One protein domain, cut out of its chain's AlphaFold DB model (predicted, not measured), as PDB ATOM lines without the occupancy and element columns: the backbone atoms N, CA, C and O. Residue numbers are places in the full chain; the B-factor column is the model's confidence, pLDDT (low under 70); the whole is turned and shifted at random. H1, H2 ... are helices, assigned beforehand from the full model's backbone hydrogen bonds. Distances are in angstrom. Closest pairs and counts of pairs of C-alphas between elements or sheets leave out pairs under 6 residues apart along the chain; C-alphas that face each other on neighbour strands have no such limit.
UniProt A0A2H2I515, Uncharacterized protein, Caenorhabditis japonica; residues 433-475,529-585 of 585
ATOM      1  N   ILE A 433     200.970 241.578 249.579       74.88
ATOM      2  CA  ILE A 433     199.926 241.484 250.609       74.88
ATOM      3  C   ILE A 433     200.510 240.765 251.832       74.88
ATOM      4  O   ILE A 433     200.682 239.548 251.825       74.88
ATOM      5  N   SER A 434     200.800 241.520 252.894       73.38
ATOM      6  CA  SER A 434     201.275 240.957 254.164       73.38
ATOM      7  C   SER A 434     200.106 240.353 254.946       73.38
ATOM      8  O   SER A 434     199.293 241.088 255.505       73.38
ATOM      9  N   VAL A 435     200.045 239.023 255.012       79.75
ATOM     10  CA  VAL A 435     199.030 238.269 255.766       79.75
ATOM     11  C   VAL A 435     199.512 238.002 257.199       79.75
ATOM     12  O   VAL A 435     200.687 237.728 257.429       79.75
ATOM     13  N   SER A 436     198.600 238.093 258.171       81.69
ATOM     14  CA  SER A 436     198.860 237.777 259.585       81.69
ATOM     15  C   SER A 436     198.979 236.265 259.833       81.69
ATOM     16  O   SER A 436     198.221 235.481 259.261       81.69
ATOM     17  N   GLY A 437     199.868 235.870 260.754       81.19
ATOM     18  CA  GLY A 437     200.117 234.476 261.144       81.19
ATOM     19  C   GLY A 437     198.858 233.690 261.533       81.19
ATOM     20  O   GLY A 437     198.740 232.513 261.197       81.19
ATOM     21  N   ARG A 438     197.858 234.348 262.142       84.62
ATOM     22  CA  ARG A 438     196.591 233.707 262.550       84.62
ATOM     23  C   ARG A 438     195.822 233.086 261.376       84.62
ATOM     24  O   ARG A 438     195.145 232.082 261.554       84.62
ATOM     25  N   HIS A 439     195.957 233.657 260.178       87.19
ATOM     26  CA  HIS A 439     195.246 233.225 258.971       87.19
ATOM     27  C   HIS A 439     195.871 231.995 258.287       87.19
ATOM     28  O   HIS A 439     195.344 231.538 257.278       87.19
ATOM     29  N   PHE A 440     196.955 231.441 258.844       88.06
ATOM     30  CA  PHE A 440     197.569 230.190 258.386       88.06
ATOM     31  C   PHE A 440     197.204 228.975 259.256       88.06
ATOM     32  O   PHE A 440     197.470 227.850 258.843       88.06
ATOM     33  N   ARG A 441     196.580 229.171 260.433       86.12
ATOM     34  CA  ARG A 441     196.296 228.089 261.402       86.12
ATOM     35  C   ARG A 441     195.422 226.966 260.833       86.12
ATOM     36  O   ARG A 441     195.772 225.805 260.988       86.12
ATOM     37  N   GLU A 442     194.325 227.306 260.154       84.81
ATOM     38  CA  GLU A 442     193.391 226.323 259.578       84.81
ATOM     39  C   GLU A 442     194.069 225.458 258.502       84.81
ATOM     40  O   GLU A 442     194.017 224.232 258.557       84.81
ATOM     41  N   SER A 443     194.790 226.081 257.563       86.31
ATOM     42  CA  SER A 443     195.547 225.338 256.553       86.31
ATOM     43  C   SER A 443     196.683 224.512 257.163       86.31
ATOM     44  O   SER A 443     196.929 223.408 256.695       86.31
ATOM     45  N   LEU A 444     197.359 225.003 258.208       89.75
ATOM     46  CA  LEU A 444     198.401 224.240 258.900       89.75
ATOM     47  C   LEU A 444     197.827 222.986 259.581       89.75
ATOM     48  O   LEU A 444     198.431 221.924 259.468       89.75
ATOM     49  N   ALA A 445     196.644 223.072 260.198       87.44
ATOM     50  CA  ALA A 445     195.940 221.897 260.719       87.44
ATOM     51  C   ALA A 445     195.617 220.884 259.601       87.44
ATOM     52  O   ALA A 445     195.902 219.701 259.756       87.44
ATOM     53  N   SER A 446     195.161 221.344 258.425       86.06
ATOM     54  CA  SER A 446     194.987 220.480 257.239       86.06
ATOM     55  C   SER A 446     196.289 219.802 256.782       86.06
ATOM     56  O   SER A 446     196.236 218.697 256.245       86.06
ATOM     57  N   PHE A 447     197.458 220.428 256.966       90.44
ATOM     58  CA  PHE A 447     198.738 219.789 256.629       90.44
ATOM     59  C   PHE A 447     199.082 218.689 257.649       90.44
ATOM     60  O   PHE A 447     199.604 217.649 257.256       90.44
ATOM     61  N   VAL A 448     198.742 218.889 258.931       89.25
ATOM     62  CA  VAL A 448     198.934 217.890 259.999       89.25
ATOM     63  C   VAL A 448     197.989 216.699 259.834       89.25
ATOM     64  O   VAL A 448     198.468 215.569 259.811       89.25
ATOM     65  N   GLU A 449     196.689 216.928 259.595       86.12
ATOM     66  CA  GLU A 449     195.709 215.861 259.295       86.12
ATOM     67  C   GLU A 449     196.125 214.996 258.086       86.12
ATOM     68  O   GLU A 449     195.737 213.834 257.988       86.12
ATOM     69  N   GLN A 450     196.926 215.544 257.164       85.81
ATOM     70  CA  GLN A 450     197.414 214.856 255.961       85.81
ATOM     71  C   GLN A 450     198.853 214.314 256.097       85.81
ATOM     72  O   GLN A 450     199.377 213.746 255.140       85.81
ATOM     73  N   ASN A 451     199.505 214.480 257.258       89.50
ATOM     74  CA  ASN A 451     200.928 214.179 257.492       89.50
ATOM     75  C   ASN A 451     201.860 214.803 256.416       89.50
ATOM     76  O   ASN A 451     202.886 214.230 256.038       89.50
ATOM     77  N   ASP A 452     201.517 215.982 255.892       91.50
ATOM     78  CA  ASP A 452     202.252 216.654 254.814       91.50
ATOM     79  C   ASP A 452     203.391 217.522 255.375       91.50
ATOM     80  O   ASP A 452     203.369 218.759 255.341       91.50
ATOM     81  N   LEU A 453     204.416 216.841 255.897       92.81
ATOM     82  CA  LEU A 453     205.638 217.460 256.414       92.81
ATOM     83  C   LEU A 453     206.289 218.387 255.372       92.81
ATOM     84  O   LEU A 453     206.716 219.488 255.711       92.81
ATOM     85  N   ALA A 454     206.298 218.000 254.093       93.06
ATOM     86  CA  ALA A 454     206.886 218.802 253.023       93.06
ATOM     87  C   ALA A 454     206.177 220.158 252.853       93.06
ATOM     88  O   ALA A 454     206.828 221.182 252.637       93.06
ATOM     89  N   SER A 455     204.848 220.223 252.968       93.62
ATOM     90  CA  SER A 455     204.131 221.505 252.990       93.62
ATOM     91  C   SER A 455     204.365 222.301 254.276       93.62
ATOM     92  O   SER A 455     204.395 223.531 254.211       93.62
ATOM     93  N   ILE A 456     204.608 221.650 255.419       94.12
ATOM     94  CA  ILE A 456     204.977 222.325 256.677       94.12
ATOM     95  C   ILE A 456     206.363 222.988 256.556       94.12
ATOM     96  O   ILE A 456     206.478 224.189 256.811       94.12
ATOM     97  N   GLU A 457     207.389 222.281 256.064       94.19
ATOM     98  CA  GLU A 457     208.736 222.848 255.841       94.19
ATOM     99  C   GLU A 457     208.709 224.021 254.836       94.19
ATOM    100  O   GLU A 457     209.363 225.061 255.018       94.19
ATOM    101  N   ARG A 458     207.899 223.898 253.774       94.81
ATOM    102  CA  ARG A 458     207.715 224.950 252.759       94.81
ATOM    103  C   ARG A 458     206.915 226.147 253.288       94.81
ATOM    104  O   ARG A 458     207.233 227.284 252.931       94.81
ATOM    105  N   LEU A 459     205.945 225.943 254.186       94.12
ATOM    106  CA  LEU A 459     205.243 227.032 254.875       94.12
ATOM    107  C   LEU A 459     206.164 227.755 255.865       94.12
ATOM    108  O   LEU A 459     206.218 228.983 255.852       94.12
ATOM    109  N   ALA A 460     206.967 227.031 256.647       93.50
ATOM    110  CA  ALA A 460     207.997 227.623 257.502       93.50
ATOM    111  C   ALA A 460     209.017 228.450 256.688       93.50
ATOM    112  O   ALA A 460     209.421 229.543 257.095       93.50
ATOM    113  N   SER A 461     209.355 227.992 255.478       93.25
ATOM    114  CA  SER A 461     210.178 228.735 254.515       93.25
ATOM    115  C   SER A 461     209.487 229.996 253.964       93.25
ATOM    116  O   SER A 461     210.143 231.025 253.779       93.25
ATOM    117  N   LEU A 462     208.167 229.968 253.743       91.69
ATOM    118  CA  LEU A 462     207.373 231.152 253.383       91.69
ATOM    119  C   LEU A 462     207.327 232.171 254.535       91.69
ATOM    120  O   LEU A 462     207.564 233.359 254.306       91.69
ATOM    121  N   ILE A 463     207.085 231.722 255.771       90.81
ATOM    122  CA  ILE A 463     207.052 232.575 256.971       90.81
ATOM    123  C   ILE A 463     208.434 233.186 257.259       90.81
ATOM    124  O   ILE A 463     208.512 234.381 257.569       90.81
ATOM    125  N   GLU A 464     209.532 232.443 257.056       90.50
ATOM    126  CA  GLU A 464     210.890 233.001 257.108       90.50
ATOM    127  C   GLU A 464     211.059 234.143 256.096       90.50
ATOM    128  O   GLU A 464     211.454 235.255 256.459       90.50
ATOM    129  N   ARG A 465     210.765 233.877 254.818       86.94
ATOM    130  CA  ARG A 465     211.046 234.797 253.700       86.94
ATOM    131  C   ARG A 465     210.077 235.983 253.631       86.94
ATOM    132  O   ARG A 465     210.428 237.009 253.044       86.94
ATOM    133  N   GLY A 466     208.897 235.849 254.234       83.50
ATOM    134  CA  GLY A 466     207.892 236.891 254.422       83.50
ATOM    135  C   GLY A 466     208.046 237.620 255.759       83.50
ATOM    136  O   GLY A 466     208.678 238.677 255.833       83.50
ATOM    137  N   MET A 467     207.449 237.070 256.820       84.88
ATOM    138  CA  MET A 467     207.290 237.746 258.115       84.88
ATOM    139  C   MET A 467     208.620 237.948 258.852       84.88
ATOM    140  O   MET A 467     208.920 239.065 259.279       84.88
ATOM    141  N   ILE A 468     209.444 236.901 258.986       84.12
ATOM    142  CA  ILE A 468     210.688 236.977 259.775       84.12
ATOM    143  C   ILE A 468     211.718 237.869 259.066       84.12
ATOM    144  O   ILE A 468     212.382 238.685 259.711       84.12
ATOM    145  N   ALA A 469     211.818 237.788 257.737       84.06
ATOM    146  CA  ALA A 469     212.647 238.685 256.936       84.06
ATOM    147  C   ALA A 469     212.228 240.159 257.089       84.06
ATOM    148  O   ALA A 469     213.092 241.028 257.235       84.06
ATOM    149  N   GLU A 470     210.928 240.467 257.109       76.31
ATOM    150  CA  GLU A 470     210.449 241.833 257.349       76.31
ATOM    151  C   GLU A 470     210.638 242.290 258.805       76.31
ATOM    152  O   GLU A 470     211.022 243.442 259.006       76.31
ATOM    153  N   ARG A 471     210.524 241.406 259.810       78.88
ATOM    154  CA  ARG A 471     210.927 241.696 261.205       78.88
ATOM    155  C   ARG A 471     212.416 242.066 261.281       78.88
ATOM    156  O   ARG A 471     212.771 243.147 261.760       78.88
ATOM    157  N   LYS A 472     213.286 241.217 260.713       78.44
ATOM    158  CA  LYS A 472     214.749 241.411 260.621       78.44
ATOM    159  C   LYS A 472     215.119 242.713 259.873       78.44
ATOM    160  O   LYS A 472     216.101 243.366 260.230       78.44
ATOM    161  N   ARG A 473     214.324 243.141 258.880       72.31
ATOM    162  CA  ARG A 473     214.465 244.439 258.177       72.31
ATOM    163  C   ARG A 473     213.945 245.629 258.986       72.31
ATOM    164  O   ARG A 473     214.579 246.683 258.979       72.31
ATOM    165  N   GLY A 474     212.813 245.479 259.673       62.31
ATOM    166  CA  GLY A 474     212.173 246.527 260.470       62.31
ATOM    167  C   GLY A 474     213.092 247.053 261.570       62.31
ATOM    168  O   GLY A 474     213.318 248.260 261.650       62.31
ATOM    169  N   GLY A 475     213.714 246.146 262.332       51.53
ATOM    170  CA  GLY A 475     214.663 246.504 263.393       51.53
ATOM    171  C   GLY A 475     215.892 247.288 262.908       51.53
ATOM    172  O   GLY A 475     216.410 248.134 263.635       51.53
ATOM    173  N   VAL A 529     204.413 243.891 260.632       64.56
ATOM    174  CA  VAL A 529     204.445 242.530 261.193       64.56
ATOM    175  C   VAL A 529     204.131 242.628 262.683       64.56
ATOM    176  O   VAL A 529     204.819 243.339 263.416       64.56
ATOM    177  N   ASP A 530     203.066 241.948 263.080       72.75
ATOM    178  CA  ASP A 530     202.675 241.724 264.465       72.75
ATOM    179  C   ASP A 530     203.612 240.656 265.060       72.75
ATOM    180  O   ASP A 530     203.843 239.618 264.435       72.75
ATOM    181  N   GLU A 531     204.233 240.949 266.205       76.94
ATOM    182  CA  GLU A 531     205.240 240.063 266.807       76.94
ATOM    183  C   GLU A 531     204.608 238.924 267.619       76.94
ATOM    184  O   GLU A 531     205.177 237.835 267.649       76.94
ATOM    185  N   GLU A 532     203.421 239.138 268.189       81.38
ATOM    186  CA  GLU A 532     202.644 238.127 268.913       81.38
ATOM    187  C   GLU A 532     202.090 237.102 267.918       81.38
ATOM    188  O   GLU A 532     202.365 235.909 268.013       81.38
ATOM    189  N   GLN A 533     201.437 237.575 266.854       81.56
ATOM    190  CA  GLN A 533     200.902 236.712 265.795       81.56
ATOM    191  C   GLN A 533     202.002 236.004 264.985       81.56
ATOM    192  O   GLN A 533     201.723 234.995 264.335       81.56
ATOM    193  N   LEU A 534     203.241 236.516 265.003       84.81
ATOM    194  CA  LEU A 534     204.409 235.822 264.454       84.81
ATOM    195  C   LEU A 534     204.928 234.733 265.404       84.81
ATOM    196  O   LEU A 534     205.235 233.638 264.940       84.81
ATOM    197  N   HIS A 535     205.018 235.008 266.707       86.38
ATOM    198  CA  HIS A 535     205.387 234.007 267.717       86.38
ATOM    199  C   HIS A 535     204.409 232.829 267.701       86.38
ATOM    200  O   HIS A 535     204.818 231.678 267.571       86.38
ATOM    201  N   GLU A 536     203.112 233.131 267.679       87.81
ATOM    202  CA  GLU A 536     202.032 232.146 267.672       87.81
ATOM    203  C   GLU A 536     202.028 231.226 266.441       87.81
ATOM    204  O   GLU A 536     201.784 230.026 266.577       87.81
ATOM    205  N   ILE A 537     202.318 231.737 265.234       89.75
ATOM    206  CA  ILE A 537     202.451 230.861 264.055       89.75
ATOM    207  C   ILE A 537     203.767 230.073 264.074       89.75
ATOM    208  O   ILE A 537     203.797 228.951 263.577       89.75
ATOM    209  N   CYS A 538     204.837 230.591 264.691       91.38
ATOM    210  CA  CYS A 538     206.079 229.834 264.869       91.38
ATOM    211  C   CYS A 538     205.904 228.674 265.864       91.38
ATOM    212  O   CYS A 538     206.347 227.567 265.564       91.38
ATOM    213  N   LYS A 539     205.197 228.881 266.986       91.19
ATOM    214  CA  LYS A 539     204.830 227.806 267.925       91.19
ATOM    215  C   LYS A 539     203.943 226.745 267.271       91.19
ATOM    216  O   LYS A 539     204.205 225.553 267.418       91.19
ATOM    217  N   ALA A 540     202.929 227.162 266.509       91.44
ATOM    218  CA  ALA A 540     202.076 226.227 265.773       91.44
ATOM    219  C   ALA A 540     202.872 225.417 264.729       91.44
ATOM    220  O   ALA A 540     202.681 224.207 264.627       91.44
ATOM    221  N   LEU A 541     203.802 226.052 264.000       93.44
ATOM    222  CA  LEU A 541     204.692 225.371 263.051       93.44
ATOM    223  C   LEU A 541     205.634 224.373 263.736       93.44
ATOM    224  O   LEU A 541     205.794 223.274 263.220       93.44
ATOM    225  N   GLN A 542     206.225 224.717 264.886       93.12
ATOM    226  CA  GLN A 542     207.070 223.795 265.659       93.12
ATOM    227  C   GLN A 542     206.311 222.525 266.061       93.12
ATOM    228  O   GLN A 542     206.801 221.422 265.825       93.12
ATOM    229  N   LYS A 543     205.101 222.677 266.620       91.94
ATOM    230  CA  LYS A 543     204.251 221.542 267.012       91.94
ATOM    231  C   LYS A 543     203.871 220.690 265.799       91.94
ATOM    232  O   LYS A 543     204.138 219.496 265.799       91.94
ATOM    233  N   ALA A 544     203.354 221.312 264.738       92.38
ATOM    234  CA  ALA A 544     202.977 220.628 263.499       92.38
ATOM    235  C   ALA A 544     204.141 219.850 262.852       92.38
ATOM    236  O   ALA A 544     203.962 218.719 262.408       92.38
ATOM    237  N   TRP A 545     205.341 220.439 262.821       94.38
ATOM    238  CA  TRP A 545     206.543 219.802 262.276       94.38
ATOM    239  C   TRP A 545     206.942 218.576 263.107       94.38
ATOM    240  O   TRP A 545     207.194 217.524 262.530       94.38
ATOM    241  N   VAL A 546     206.929 218.671 264.444       91.19
ATOM    242  CA  VAL A 546     207.186 217.522 265.332       91.19
ATOM    243  C   VAL A 546     206.134 216.422 265.166       91.19
ATOM    244  O   VAL A 546     206.514 215.262 265.063       91.19
ATOM    245  N   THR A 547     204.842 216.754 265.078       90.44
ATOM    246  CA  THR A 547     203.763 215.762 264.898       90.44
ATOM    247  C   THR A 547     203.867 215.004 263.568       90.44
ATOM    248  O   THR A 547     203.554 213.820 263.515       90.44
ATOM    249  N   CYS A 548     204.326 215.647 262.487       90.00
ATOM    250  CA  CYS A 548     204.482 214.997 261.177       90.00
ATOM    251  C   CYS A 548     205.889 214.427 260.908       90.00
ATOM    252  O   CYS A 548     206.099 213.807 259.860       90.00
ATOM    253  N   SER A 549     206.842 214.649 261.817       88.94
ATOM    254  CA  SER A 549     208.227 214.183 261.721       88.94
ATOM    255  C   SER A 549     208.322 212.679 261.974       88.94
ATOM    256  O   SER A 549     207.835 212.180 262.983       88.94
ATOM    257  N   LYS A 550     209.009 211.959 261.080       83.38
ATOM    258  CA  LYS A 550     209.231 210.500 261.175       83.38
ATOM    259  C   LYS A 550     210.711 210.115 261.161       83.38
ATOM    260  O   LYS A 550     211.044 208.936 261.179       83.38
ATOM    261  N   ASP A 551     211.592 211.106 261.089       85.19
ATOM    262  CA  ASP A 551     213.016 210.949 260.833       85.19
ATOM    263  C   ASP A 551     213.838 211.944 261.658       85.19
ATOM    264  O   ASP A 551     213.430 213.077 261.914       85.19
ATOM    265  N   ARG A 552     215.048 211.529 262.034       85.50
ATOM    266  CA  ARG A 552     216.003 212.372 262.758       85.50
ATOM    267  C   ARG A 552     216.368 213.642 261.984       85.50
ATOM    268  O   ARG A 552     216.552 214.699 262.588       85.50
ATOM    269  N   ASP A 553     216.467 213.556 260.660       88.31
ATOM    270  CA  ASP A 553     216.946 214.663 259.836       88.31
ATOM    271  C   ASP A 553     215.928 215.812 259.770       88.31
ATOM    272  O   ASP A 553     216.332 216.973 259.746       88.31
ATOM    273  N   SER A 554     214.619 215.541 259.786       89.25
ATOM    274  CA  SER A 554     213.589 216.588 259.854       89.25
ATOM    275  C   SER A 554     213.538 217.278 261.217       89.25
ATOM    276  O   SER A 554     213.370 218.501 261.253       89.25
ATOM    277  N   MET A 555     213.799 216.565 262.319       89.50
ATOM    278  CA  MET A 555     214.024 217.183 263.635       89.50
ATOM    279  C   MET A 555     215.262 218.094 263.630       89.50
ATOM    280  O   MET A 555     215.213 219.211 264.149       89.50
ATOM    281  N   VAL A 556     216.363 217.675 262.991       90.62
ATOM    282  CA  VAL A 556     217.562 218.521 262.829       90.62
ATOM    283  C   VAL A 556     217.248 219.767 261.991       90.62
ATOM    284  O   VAL A 556     217.576 220.875 262.419       90.62
ATOM    285  N   ARG A 557     216.536 219.632 260.860       92.81
ATOM    286  CA  ARG A 557     216.100 220.776 260.030       92.81
ATOM    287  C   ARG A 557     215.223 221.767 260.810       92.81
ATOM    288  O   ARG A 557     215.379 222.978 260.634       92.81
ATOM    289  N   LEU A 558     214.354 221.290 261.707       92.44
ATOM    290  CA  LEU A 558     213.550 222.143 262.594       92.44
ATOM    291  C   LEU A 558     214.421 222.940 263.580       92.44
ATOM    292  O   LEU A 558     214.228 224.152 263.736       92.44
ATOM    293  N   VAL A 559     215.399 222.288 264.220       90.56
ATOM    294  CA  VAL A 559     216.343 222.942 265.144       90.56
ATOM    295  C   VAL A 559     217.181 223.993 264.410       90.56
ATOM    296  O   VAL A 559     217.273 225.134 264.872       90.56
ATOM    297  N   GLU A 560     217.731 223.662 263.239       92.31
ATOM    298  CA  GLU A 560     218.465 224.611 262.393       92.31
ATOM    299  C   GLU A 560     217.598 225.816 262.000       92.31
ATOM    300  O   GLU A 560     218.043 226.963 262.108       92.31
ATOM    301  N   TRP A 561     216.344 225.587 261.591       94.44
ATOM    302  CA  TRP A 561     215.406 226.652 261.230       94.44
ATOM    303  C   TRP A 561     215.104 227.585 262.411       94.44
ATOM    304  O   TRP A 561     215.119 228.811 262.236       94.44
ATOM    305  N   CYS A 562     214.906 227.039 263.616       91.75
ATOM    306  CA  CYS A 562     214.692 227.828 264.832       91.75
ATOM    307  C   CYS A 562     215.930 228.669 265.188       91.75
ATOM    308  O   CYS A 562     215.817 229.888 265.354       91.75
ATOM    309  N   GLN A 563     217.127 228.068 265.203       90.06
ATOM    310  CA  GLN A 563     218.390 228.765 265.493       90.06
ATOM    311  C   GLN A 563     218.674 229.896 264.485       90.06
ATOM    312  O   GLN A 563     218.892 231.051 264.867       90.06
ATOM    313  N   LYS A 564     218.586 229.597 263.181       91.56
ATOM    314  CA  LYS A 564     218.743 230.542 262.055       91.56
ATOM    315  C   LYS A 564     217.775 231.730 262.132       91.56
ATOM    316  O   LYS A 564     218.079 232.846 261.678       91.56
ATOM    317  N   ASN A 565     216.592 231.514 262.703       87.81
ATOM    318  CA  ASN A 565     215.565 232.541 262.831       87.81
ATOM    319  C   ASN A 565     215.486 233.220 264.201       87.81
ATOM    320  O   ASN A 565     214.854 234.274 264.278       87.81
ATOM    321  N   ARG A 566     216.235 232.731 265.200       85.44
ATOM    322  CA  ARG A 566     216.169 233.163 266.608       85.44
ATOM    323  C   ARG A 566     214.755 233.013 267.168       85.44
ATOM    324  O   ARG A 566     214.195 233.955 267.728       85.44
ATOM    325  N   ILE A 567     214.183 231.840 266.931       88.00
ATOM    326  CA  ILE A 567     212.899 231.412 267.475       88.00
ATOM    327  C   ILE A 567     213.210 230.516 268.672       88.00
ATOM    328  O   ILE A 567     214.030 229.606 268.568       88.00
ATOM    329  N   GLU A 568     212.577 230.810 269.798       87.62
ATOM    330  CA  GLU A 568     212.590 229.979 270.999       87.62
ATOM    331  C   GLU A 568     211.851 228.662 270.726       87.62
ATOM    332  O   GLU A 568     210.809 228.669 270.068       87.62
ATOM    333  N   ILE A 569     212.403 227.534 271.172       85.50
ATOM    334  CA  ILE A 569     211.774 226.217 271.009       85.50
ATOM    335  C   ILE A 569     210.888 225.978 272.233       85.50
ATOM    336  O   ILE A 569     211.366 226.064 273.360       85.50
ATOM    337  N   ASP A 570     209.602 225.710 272.006       83.38
ATOM    338  CA  ASP A 570     208.633 225.385 273.059       83.38
ATOM    339  C   ASP A 570     209.099 224.146 273.854       83.38
ATOM    340  O   ASP A 570     209.561 223.171 273.264       83.38
ATOM    341  N   GLU A 571     209.013 224.151 275.186       80.31
ATOM    342  CA  GLU A 571     209.673 223.127 276.021       80.31
ATOM    343  C   GLU A 571     209.193 221.700 275.710       80.31
ATOM    344  O   GLU A 571     210.005 220.779 275.606       80.31
ATOM    345  N   LYS A 572     207.894 221.523 275.427       82.06
ATOM    346  CA  LYS A 572     207.319 220.227 275.019       82.06
ATOM    347  C   LYS A 572     207.826 219.769 273.641       82.06
ATOM    348  O   LYS A 572     208.000 218.575 273.402       82.06
ATOM    349  N   VAL A 573     208.116 220.716 272.744       83.88
ATOM    350  CA  VAL A 573     208.759 220.466 271.440       83.88
ATOM    351  C   VAL A 573     210.229 220.081 271.651       83.88
ATOM    352  O   VAL A 573     210.693 219.111 271.058       83.88
ATOM    353  N   GLN A 574     210.948 220.772 272.543       85.25
ATOM    354  CA  GLN A 574     212.338 220.456 272.883       85.25
ATOM    355  C   GLN A 574     212.473 219.063 273.522       85.25
ATOM    356  O   GLN A 574     213.422 218.349 273.206       85.25
ATOM    357  N   MET A 575     211.519 218.642 274.359       83.12
ATOM    358  CA  MET A 575     211.457 217.278 274.903       83.12
ATOM    359  C   MET A 575     211.311 216.223 273.794       83.12
ATOM    360  O   MET A 575     212.156 215.332 273.709       83.12
ATOM    361  N   ARG A 576     210.320 216.349 272.892       82.12
ATOM    362  CA  ARG A 576     210.144 215.401 271.767       82.12
ATOM    363  C   ARG A 576     211.357 215.364 270.827       82.12
ATOM    364  O   ARG A 576     211.756 214.285 270.399       82.12
ATOM    365  N   ILE A 577     211.998 216.508 270.568       83.94
ATOM    366  CA  ILE A 577     213.268 216.578 269.822       83.94
ATOM    367  C   ILE A 577     214.391 215.831 270.563       83.94
ATOM    368  O   ILE A 577     215.146 215.091 269.939       83.94
ATOM    369  N   ASN A 578     214.510 215.997 271.884       84.12
ATOM    370  CA  ASN A 578     215.555 215.345 272.676       84.12
ATOM    371  C   ASN A 578     215.401 213.815 272.716       84.12
ATOM    372  O   ASN A 578     216.417 213.126 272.717       84.12
ATOM    373  N   VAL A 579     214.171 213.292 272.732       81.50
ATOM    374  CA  VAL A 579     213.884 211.845 272.635       81.50
ATOM    375  C   VAL A 579     214.288 211.322 271.251       81.50
ATOM    376  O   VAL A 579     215.215 210.524 271.144       81.50
ATOM    377  N   ALA A 580     213.756 211.914 270.175       76.88
ATOM    378  CA  ALA A 580     214.068 211.522 268.793       76.88
ATOM    379  C   ALA A 580     215.558 211.676 268.387       76.88
ATOM    380  O   ALA A 580     215.982 211.164 267.348       76.88
ATOM    381  N   LEU A 581     216.371 212.389 269.177       75.88
ATOM    382  CA  LEU A 581     217.828 212.481 269.013       75.88
ATOM    383  C   LEU A 581     218.622 211.467 269.862       75.88
ATOM    384  O   LEU A 581     219.795 211.230 269.543       75.88
ATOM    385  N   LYS A 582     218.015 210.894 270.912       72.94
ATOM    386  CA  LYS A 582     218.600 209.884 271.810       72.94
ATOM    387  C   LYS A 582     218.413 208.456 271.308       72.94
ATOM    388  O   LYS A 582     219.353 207.680 271.441       72.94
ATOM    389  N   ASP A 583     217.274 208.141 270.690       58.09
ATOM    390  CA  ASP A 583     216.872 206.780 270.275       58.09
ATOM    391  C   ASP A 583     217.639 206.272 269.029       58.09
ATOM    392  O   ASP A 583     217.089 205.726 268.073       58.09
ATOM    393  N   SER A 584     218.940 206.559 268.966       50.16
ATOM    394  CA  SER A 584     219.866 206.234 267.875       50.16
ATOM    395  C   SER A 584     221.329 206.222 268.363       50.16
ATOM    396  O   SER A 584     222.233 206.588 267.605       50.16
ATOM    397  N   GLN A 585     221.555 205.873 269.635       41.84
ATOM    398  CA  GLN A 585     222.869 205.622 270.246       41.84
ATOM    399  C   GLN A 585     222.942 204.188 270.774       41.84
ATOM    400  O   GLN A 585     224.040 203.607 270.640       41.84
TER     401      GLN A 585
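What this domain is: This is residues 433 to 475 and 529 to 585 of the 585 residues of an uncharacterized protein of Caenorhabditis japonica (UniProt A0A2H2I515). Five helices make an up-and-down bundle, each running against the one before it, with H3 between the hairpin of H1 and H2 and the slanting hairpin of H4 and H5. The printed part has 100 residues, H1 to H5 in chain order, no named strand, and is all helix. It is compact, radius of gyration of the C-alphas 13.4 A, spanning 45 by 29 by 19 A.

How they stand to each other: H1, residues 437 to 449, touches H3, residues 531 to 548, closest C-alphas Gly 437 and Ile 537, 5.2 A. H2, residues 453 to 475, touches H3 at 21 degrees, a shallow tilt, closest C-alphas Leu 453 and Cys 548, 5.5 A. H4, residues 552 to 565, touches H5, residues 571 to 582, at a steep tilt of 43 degrees, closest C-alphas Met 555 and Ile 577, 6.3 A. Every O i to N i+4 pair is within hydrogen-bond range in H3, H4 and H5; 6 of 9 in H1, 17 of 19 in H2.

Where its parts are: H1 begins at C-alpha 437 (200.117, 234.476, 261.144); H5 ends at C-alpha 582 (218.600, 209.884, 271.810). H2 is 31.2 A long, H3 25.7 A.

The domain as a whole: Residues 476 to 528 are cut out, C-alphas 475 and 529 11.2 A apart. Residues 474 to 475, 529 and 583 to 585 have pLDDT under 70.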